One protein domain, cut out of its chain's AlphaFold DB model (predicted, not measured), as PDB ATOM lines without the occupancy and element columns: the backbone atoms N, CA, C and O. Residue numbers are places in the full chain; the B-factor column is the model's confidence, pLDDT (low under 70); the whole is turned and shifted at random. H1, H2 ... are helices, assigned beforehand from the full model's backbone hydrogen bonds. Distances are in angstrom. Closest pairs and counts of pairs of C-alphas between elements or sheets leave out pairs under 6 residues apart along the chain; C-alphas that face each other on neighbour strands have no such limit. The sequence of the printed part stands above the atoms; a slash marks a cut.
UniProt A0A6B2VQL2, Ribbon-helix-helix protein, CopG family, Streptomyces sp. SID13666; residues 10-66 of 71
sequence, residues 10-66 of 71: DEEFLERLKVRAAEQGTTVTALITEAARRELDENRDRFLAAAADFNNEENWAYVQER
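Overview. This is residues 10 to 66 of the 71 residues of the protein "Ribbon-helix-helix protein, CopG family" of Streptomyces sp. SID13666 (UniProt A0A6B2VQL2). Picture four short helices strung one after another along an open, extended path with no common core. H1 and H2 meet nearly at a right angle, H2 and H3 open into a wide V with their link at its point, and H4 sits at the far end beyond H3; residues 33 to 66 stick out from the H1 and H2 contact. The printed part has 57 residues with four named helices in the order H1, H2, H3, H4 and no named strand, and its class is all helix. It is extended, with a radius of gyration of the C-alphas of 16.8 A, and elongated, with spans of 44 by 27 by 18 A.

Along the chain. Start at Asp 10 and step to C-alpha 11 at (161.112, 94.921, 126.777), where H1 begins; it holds residues 11 to 23 and runs 18.6 A from first to last C-alpha. After four residues look for H2, residues 28 to 39, which begins at C-alpha 28 at (159.546, 92.533, 139.664) and is 16.6 A long. Four residues further on, H3 takes residues 44 to 54 and covers 15.0 A. Past Asn 55 and Asn 56 comes H4, residues 57 to 66, 14.3 A long, ending at C-alpha 66 at (174.922, 116.563, 165.527).

Arrangement. Look first at H1 and H2, which touch. Their closest C-alphas are those of Ala 21 and Val 28, 5.6 A apart, and their lines are about perpendicular at 84 degrees. H1 touches H2 with residues 17 to 21 alone, and H2 touches H1 with residues 28 to 31 alone. Next compare H2 with H3: they are close but not clearly touching, and their closest C-alphas, those of Arg 38 and Arg 44, are 7.2 A apart. Their lines stand at 71 degrees, only just about perpendicular. Further on, H3 and H4 meet only through their link. H1 is apart from H3 and from H4, and H2 is apart from H4. Along the backbones of H1, H2, H3 and H4, you will find every O i to N i+4 pair within hydrogen-bond range.

Size, cuts and confidence. Measure the whole by its two farthest C-alphas, those of Glu 11 and Glu 65, 46.7 A apart. Residues 33 to 66 stand free, of which 33 to 39 belong to H2, 44 to 54 to H3 and 57 to 66 to H4. The three links, H1 to H2, H2 to H3 and H3 to H4, are tight, and the printed part has no cut. In the B-factor column the mean pLDDT of the printed part is 92.8, and no printed residue is under 70.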
ATOM      1  N   ASP A  10     157.374  97.834 127.871       96.88
ATOM      2  CA  ASP A  10     158.406  97.618 126.872       96.88
ATOM      3  C   ASP A  10     159.471  96.639 127.402       96.88
ATOM      4  O   ASP A  10     159.627  96.427 128.610       96.88
ATOM      5  N   GLU A  11     160.163  95.990 126.470       97.31
ATOM      6  CA  GLU A  11     161.112  94.921 126.777       97.31
ATOM      7  C   GLU A  11     162.319  95.435 127.567       97.31
ATOM      8  O   GLU A  11     162.711  94.824 128.561       97.31
ATOM      9  N   GLU A  12     162.860  96.595 127.185       97.81
ATOM     10  CA  GLU A  12     164.014  97.199 127.854       97.81
ATOM     11  C   GLU A  12     163.704  97.507 129.325       97.81
ATOM     12  O   GLU A  12     164.480  97.180 130.227       97.81
ATOM     13  N   PHE A  13     162.541  98.097 129.593       97.19
ATOM     14  CA  PHE A  13     162.104  98.412 130.941       97.19
ATOM     15  C   PHE A  13     161.891  97.151 131.780       97.19
ATOM     16  O   PHE A  13     162.297  97.112 132.946       97.19
ATOM     17  N   LEU A  14     161.316  96.094 131.195       97.12
ATOM     18  CA  LEU A  14     161.167  94.813 131.882       97.12
ATOM     19  C   LEU A  14     162.527  94.201 132.248       97.12
ATOM     20  O   LEU A  14     162.686  93.714 133.370       97.12
ATOM     21  N   GLU A  15     163.516  94.248 131.355       98.06
ATOM     22  CA  GLU A  15     164.866  93.750 131.644       98.06
ATOM     23  C   GLU A  15     165.545  94.549 132.761       98.06
ATOM     24  O   GLU A  15     166.093  93.969 133.702       98.06
ATOM     25  N   ARG A  16     165.414  95.879 132.756       98.00
ATOM     26  CA  ARG A  16     165.917  96.727 133.850       98.00
ATOM     27  C   ARG A  16     165.272  96.386 135.194       98.00
ATOM     28  O   ARG A  16     165.960  96.351 136.216       98.00
ATOM     29  N   LEU A  17     163.967  96.104 135.208       97.38
ATOM     30  CA  LEU A  17     163.267  95.661 136.416       97.38
ATOM     31  C   LEU A  17     163.760  94.292 136.895       97.38
ATOM     32  O   LEU A  17     163.918  94.106 138.101       97.38
ATOM     33  N   LYS A  18     164.025  93.349 135.984       98.00
ATOM     34  CA  LYS A  18     164.569  92.025 136.329       98.00
ATOM     35  C   LYS A  18     165.954  92.129 136.959       98.00
ATOM     36  O   LYS A  18     166.173  91.519 138.003       98.00
ATOM     37  N   VAL A  19     166.852  92.924 136.372       98.44
ATOM     38  CA  VAL A  19     168.202  93.157 136.916       98.44
ATOM     39  C   VAL A  19     168.110  93.722 138.331       98.44
ATOM     40  O   VAL A  19     168.646  93.133 139.267       98.44
ATOM     41  N   ARG A  20     167.338  94.798 138.518       97.88
ATOM     42  CA  ARG A  20     167.151  95.419 139.836       97.88
ATOM     43  C   ARG A  20     166.531  94.462 140.855       97.88
ATOM     44  O   ARG A  20     166.907  94.475 142.023       97.88
ATOM     45  N   ALA A  21     165.569  93.643 140.432       97.88
ATOM     46  CA  ALA A  21     164.945  92.656 141.304       97.88
ATOM     47  C   ALA A  21     165.966  91.613 141.783       97.88
ATOM     48  O   ALA A  21     165.983  91.288 142.969       97.88
ATOM     49  N   ALA A  22     166.851  91.151 140.893       98.06
ATOM     50  CA  ALA A  22     167.921  90.220 141.234       98.06
ATOM     51  C   ALA A  22     168.939  90.835 142.210       98.06
ATOM     52  O   ALA A  22     169.260  90.209 143.217       98.06
ATOM     53  N   GLU A  23     169.381  92.074 141.966       98.19
ATOM     54  CA  GLU A  23     170.300  92.804 142.856       98.19
ATOM     55  C   GLU A  23     169.743  92.967 144.277       98.19
ATOM     56  O   GLU A  23     170.488  92.924 145.253       98.19
ATOM     57  N   GLN A  24     168.426  93.144 144.399       96.81
ATOM     58  CA  GLN A  24     167.744  93.365 145.675       96.81
ATOM     59  C   GLN A  24     167.182  92.081 146.301       96.81
ATOM     60  O   GLN A  24     166.528  92.151 147.341       96.81
ATOM     61  N   GLY A  25     167.392  90.915 145.678       97.56
ATOM     62  CA  GLY A  25     166.843  89.641 146.155       97.56
ATOM     63  C   GLY A  25     165.311  89.635 146.247       97.56
ATOM     64  O   GLY A  25     164.741  89.019 147.145       97.56
ATOM     65  N   THR A  26     164.639  90.353 145.347       97.56
ATOM     66  CA  THR A  26     163.183  90.552 145.341       97.56
ATOM     67  C   THR A  26     162.575  90.164 143.989       97.56
ATOM     68  O   THR A  26     163.229  89.572 143.135       97.56
ATOM     69  N   THR A  27     161.292  90.464 143.780       97.31
ATOM     70  CA  THR A  27     160.586  90.196 142.519       97.31
ATOM     71  C   THR A  27     160.209  91.486 141.802       97.31
ATOM     72  O   THR A  27     159.971  92.517 142.431       97.31
ATOM     73  N   VAL A  28     160.063  91.416 140.477       96.00
ATOM     74  CA  VAL A  28     159.546  92.533 139.664       96.00
ATOM     75  C   VAL A  28     158.183  93.009 140.182       96.00
ATOM     76  O   VAL A  28     157.956  94.207 140.320       96.00
ATOM     77  N   THR A  29     157.295  92.083 140.556       95.06
ATOM     78  CA  THR A  29     155.992  92.412 141.149       95.06
ATOM     79  C   THR A  29     156.134  93.202 142.444       95.06
ATOM     80  O   THR A  29     155.391  94.160 142.650       95.06
ATOM     81  N   ALA A  30     157.076  92.830 143.313       95.75
ATOM     82  CA  ALA A  30     157.324  93.553 144.555       95.75
ATOM     83  C   ALA A  30     157.836  94.973 144.282       95.75
ATOM     84  O   ALA A  30     157.303  95.910 144.870       95.75
ATOM     85  N   LEU A  31     158.766  95.145 143.334       96.69
ATOM     86  CA  LEU A  31     159.253  96.468 142.923       96.69
ATOM     87  C   LEU A  31     158.126  97.361 142.392       96.69
ATOM     88  O   LEU A  31     157.988  98.504 142.823       96.69
ATOM     89  N   ILE A  32     157.297  96.837 141.486       94.81
ATOM     90  CA  ILE A  32     156.168  97.584 140.915       94.81
ATOM     91  C   ILE A  32     155.147  97.921 142.007       94.81
ATOM     92  O   ILE A  32     154.654  99.044 142.064       94.81
ATOM     93  N   THR A  33     154.850  96.973 142.898       94.44
ATOM     94  CA  THR A  33     153.902  97.178 144.002       94.44
ATOM     95  C   THR A  33     154.397  98.246 144.968       94.44
ATOM     96  O   THR A  33     153.615  99.085 145.407       94.44
ATOM     97  N   GLU A  34     155.682  98.225 145.313       94.19
ATOM     98  CA  GLU A  34     156.280  99.213 146.203       94.19
ATOM     99  C   GLU A  34     156.274 100.606 145.571       94.19
ATOM    100  O   GLU A  34     155.843 101.562 146.214       94.19
ATOM    101  N   ALA A  35     156.684 100.713 144.305       93.25
ATOM    102  CA  ALA A  35     156.638 101.969 143.569       93.25
ATOM    103  C   ALA A  35     155.205 102.521 143.497       93.25
ATOM    104  O   ALA A  35     154.971 103.668 143.866       93.25
ATOM    105  N   ALA A  36     154.230 101.689 143.121       93.25
ATOM    106  CA  ALA A  36     152.826 102.087 143.061       93.25
ATOM    107  C   ALA A  36     152.277 102.504 144.434       93.25
ATOM    108  O   ALA A  36     151.537 103.476 144.524       93.25
ATOM    109  N   ARG A  37     152.657 101.813 145.518       92.69
ATOM    110  CA  ARG A  37     152.239 102.185 146.878       92.69
ATOM    111  C   ARG A  37     152.769 103.560 147.275       92.69
ATOM    112  O   ARG A  37     152.025 104.316 147.880       92.69
ATOM    113  N   ARG A  38     154.026 103.868 146.943       89.19
ATOM    114  CA  ARG A  38     154.624 105.184 147.215       89.19
ATOM    115  C   ARG A  38     153.916 106.285 146.433       89.19
ATOM    116  O   ARG A  38     153.642 107.328 147.005       89.19
ATOM    117  N   GLU A  39     153.600 106.045 145.161       89.69
ATOM    118  CA  GLU A  39     152.884 107.011 144.315       89.69
ATOM    119  C   GLU A  39     151.434 107.245 144.759       89.69
ATOM    120  O   GLU A  39     150.923 108.349 144.612       89.69
ATOM    121  N   LEU A  40     150.782 106.229 145.328       92.00
ATOM    122  CA  LEU A  40     149.408 106.314 145.838       92.00
ATOM    123  C   LEU A  40     149.317 106.759 147.306       92.00
ATOM    124  O   LEU A  40     148.221 106.765 147.863       92.00
ATOM    125  N   ASP A  41     150.435 107.087 147.955       90.88
ATOM    126  CA  ASP A  41     150.412 107.566 149.336       90.88
ATOM    127  C   ASP A  41     149.769 108.962 149.394       90.88
ATOM    128  O   ASP A  41     150.273 109.920 148.810       90.88
ATOM    129  N   GLU A  42     148.658 109.090 150.120       87.38
ATOM    130  CA  GLU A  42     147.914 110.349 150.279       87.38
ATOM    131  C   GLU A  42     148.762 111.466 150.905       87.38
ATOM    132  O   GLU A  42     148.503 112.652 150.698       87.38
ATOM    133  N   ASN A  43     149.798 111.103 151.662       89.00
ATOM    134  CA  ASN A  43     150.712 112.049 152.282       89.00
ATOM    135  C   ASN A  43     151.945 112.332 151.425       89.00
ATOM    136  O   ASN A  43     152.790 113.117 151.858       89.00
ATOM    137  N   ARG A  44     152.071 111.732 150.235       87.25
ATOM    138  CA  ARG A  44     153.245 111.876 149.367       87.25
ATOM    139  C   ARG A  44     153.581 113.337 149.108       87.25
ATOM    140  O   ARG A  44     154.709 113.745 149.353       87.25
ATOM    141  N   ASP A  45     152.610 114.138 148.680       86.94
ATOM    142  CA  ASP A  45     152.857 115.541 148.336       86.94
ATOM    143  C   ASP A  45     153.232 116.371 149.567       86.94
ATOM    144  O   ASP A  45     154.149 117.189 149.511       86.94
ATOM    145  N   ARG A  46     152.597 116.102 150.715       87.94
ATOM    146  CA  ARG A  46     152.971 116.726 151.992       87.94
ATOM    147  C   ARG A  46     154.392 116.334 152.405       87.94
ATOM    148  O   ARG A  46     155.141 117.189 152.867       87.94
ATOM    149  N   PHE A  47     154.761 115.065 152.255       86.88
ATOM    150  CA  PHE A  47     156.100 114.569 152.561       86.88
ATOM    151  C   PHE A  47     157.149 115.203 151.644       86.88
ATOM    152  O   PHE A  47     158.172 115.670 152.130       86.88
ATOM    153  N   LEU A  48     156.888 115.267 150.336       87.88
ATOM    154  CA  LEU A  48     157.792 115.880 149.362       87.88
ATOM    155  C   LEU A  48     157.956 117.383 149.603       87.88
ATOM    156  O   LEU A  48     159.077 117.877 149.530       87.88
ATOM    157  N   ALA A  49     156.875 118.090 149.943       89.81
ATOM    158  CA  ALA A  49     156.937 119.498 150.327       89.81
ATOM    159  C   ALA A  49     157.791 119.695 151.589       89.81
ATOM    160  O   ALA A  49     158.740 120.472 151.573       89.81
ATOM    161  N   ALA A  50     157.535 118.918 152.646       86.19
ATOM    162  CA  ALA A  50     158.321 118.985 153.877       86.19
ATOM    163  C   ALA A  50     159.800 118.617 153.659       86.19
ATOM    164  O   ALA A  50     160.684 119.216 154.265       86.19
ATOM    165  N   ALA A  51     160.089 117.645 152.791       87.69
ATOM    166  CA  ALA A  51     161.453 117.272 152.434       87.69
ATOM    167  C   ALA A  51     162.163 118.383 151.649       87.69
ATOM    168  O   ALA A  51     163.343 118.630 151.887       87.69
ATOM    169  N   ALA A  52     161.457 119.067 150.745       89.69
ATOM    170  CA  ALA A  52     161.991 120.217 150.023       89.69
ATOM    171  C   ALA A  52     162.294 121.384 150.975       89.69
ATOM    172  O   ALA A  52     163.388 121.940 150.907       89.69
ATOM    173  N   ASP A  53     161.381 121.684 151.903       89.94
ATOM    174  CA  ASP A  53     161.577 122.709 152.934       89.94
ATOM    175  C   ASP A  53     162.756 122.364 153.857       89.94
ATOM    176  O   ASP A  53     163.534 123.238 154.245       89.94
ATOM    177  N   PHE A  54     162.918 121.079 154.191       88.19
ATOM    178  CA  PHE A  54     164.023 120.606 155.020       88.19
ATOM    179  C   PHE A  54     165.371 120.636 154.287       88.19
ATOM    180  O   PHE A  54     166.391 120.874 154.926       88.19
ATOM    181  N   ASN A  55     165.400 120.404 152.972       88.88
ATOM    182  CA  ASN A  55     166.623 120.285 152.178       88.88
ATOM    183  C   ASN A  55     167.277 121.648 151.876       88.88
ATOM    184  O   ASN A  55     167.403 122.060 150.723       88.88
ATOM    185  N   ASN A  56     167.710 122.337 152.930       92.69
ATOM    186  CA  ASN A  56     168.445 123.594 152.885       92.69
ATOM    187  C   ASN A  56     169.772 123.487 153.660       92.69
ATOM    188  O   ASN A  56     170.026 122.514 154.374       92.69
ATOM    189  N   GLU A  57     170.637 124.485 153.478       90.12
ATOM    190  CA  GLU A  57     172.002 124.489 154.015       90.12
ATOM    191  C   GLU A  57     172.039 124.505 155.551       90.12
ATOM    192  O   GLU A  57     172.822 123.767 156.147       90.12
ATOM    193  N   GLU A  58     171.153 125.268 156.201       90.50
ATOM    194  CA  GLU A  58     171.089 125.364 157.668       90.50
ATOM    195  C   GLU A  58     170.717 124.024 158.313       90.50
ATOM    196  O   GLU A  58     171.359 123.576 159.268       90.50
ATOM    197  N   ASN A  59     169.717 123.336 157.761       91.06
ATOM    198  CA  ASN A  59     169.295 122.031 158.257       91.06
ATOM    199  C   ASN A  59     170.371 120.959 158.040       91.06
ATOM    200  O   ASN A  59     170.584 120.119 158.917       91.06
ATOM    201  N   TRP A  60     171.085 120.993 156.910       90.00
ATOM    202  CA  TRP A  60     172.200 120.074 156.674       90.00
ATOM    203  C   TRP A  60     173.391 120.342 157.592       90.00
ATOM    204  O   TRP A  60     173.969 119.385 158.113       90.00
ATOM    205  N   ALA A  61     173.713 121.612 157.853       89.06
ATOM    206  CA  ALA A  61     174.739 121.992 158.818       89.06
ATOM    207  C   ALA A  61     174.403 121.461 160.223       89.06
ATOM    208  O   ALA A  61     175.251 120.834 160.858       89.06
ATOM    209  N   TYR A  62     173.146 121.598 160.662       89.62
ATOM    210  CA  TYR A  62     172.674 121.036 161.932       89.62
ATOM    211  C   TYR A  62     172.806 119.503 161.991       89.62
ATOM    212  O   TYR A  62     173.274 118.945 162.989       89.62
ATOM    213  N   VAL A  63     172.415 118.792 160.925       89.69
ATOM    214  CA  VAL A  63     172.534 117.325 160.866       89.69
ATOM    215  C   VAL A  63     173.998 116.890 160.915       89.69
ATOM    216  O   VAL A  63     174.332 115.956 161.647       89.69
ATOM    217  N   GLN A  64     174.879 117.571 160.181       88.75
ATOM    218  CA  GLN A  64     176.306 117.269 160.158       88.75
ATOM    219  C   GLN A  64     176.978 117.544 161.510       88.75
ATOM    220  O   GLN A  64     177.771 116.724 161.963       88.75
ATOM    221  N   GLU A  65     176.639 118.643 162.185       90.94
ATOM    222  CA  GLU A  65     177.156 118.956 163.523       90.94
ATOM    223  C   GLU A  65     176.741 117.894 164.552       90.94
ATOM    224  O   GLU A  65     177.542 117.458 165.382       90.94
ATOM    225  N   ARG A  66     175.482 117.446 164.499       89.62
ATOM    226  CA  ARG A  66     174.922 116.563 165.527       89.62
ATOM    227  C   ARG A  66     175.169 115.075 165.285       89.62
ATOM    228  O   ARG A  66     175.288 114.320 166.253       89.62
TER     229      ARG A  66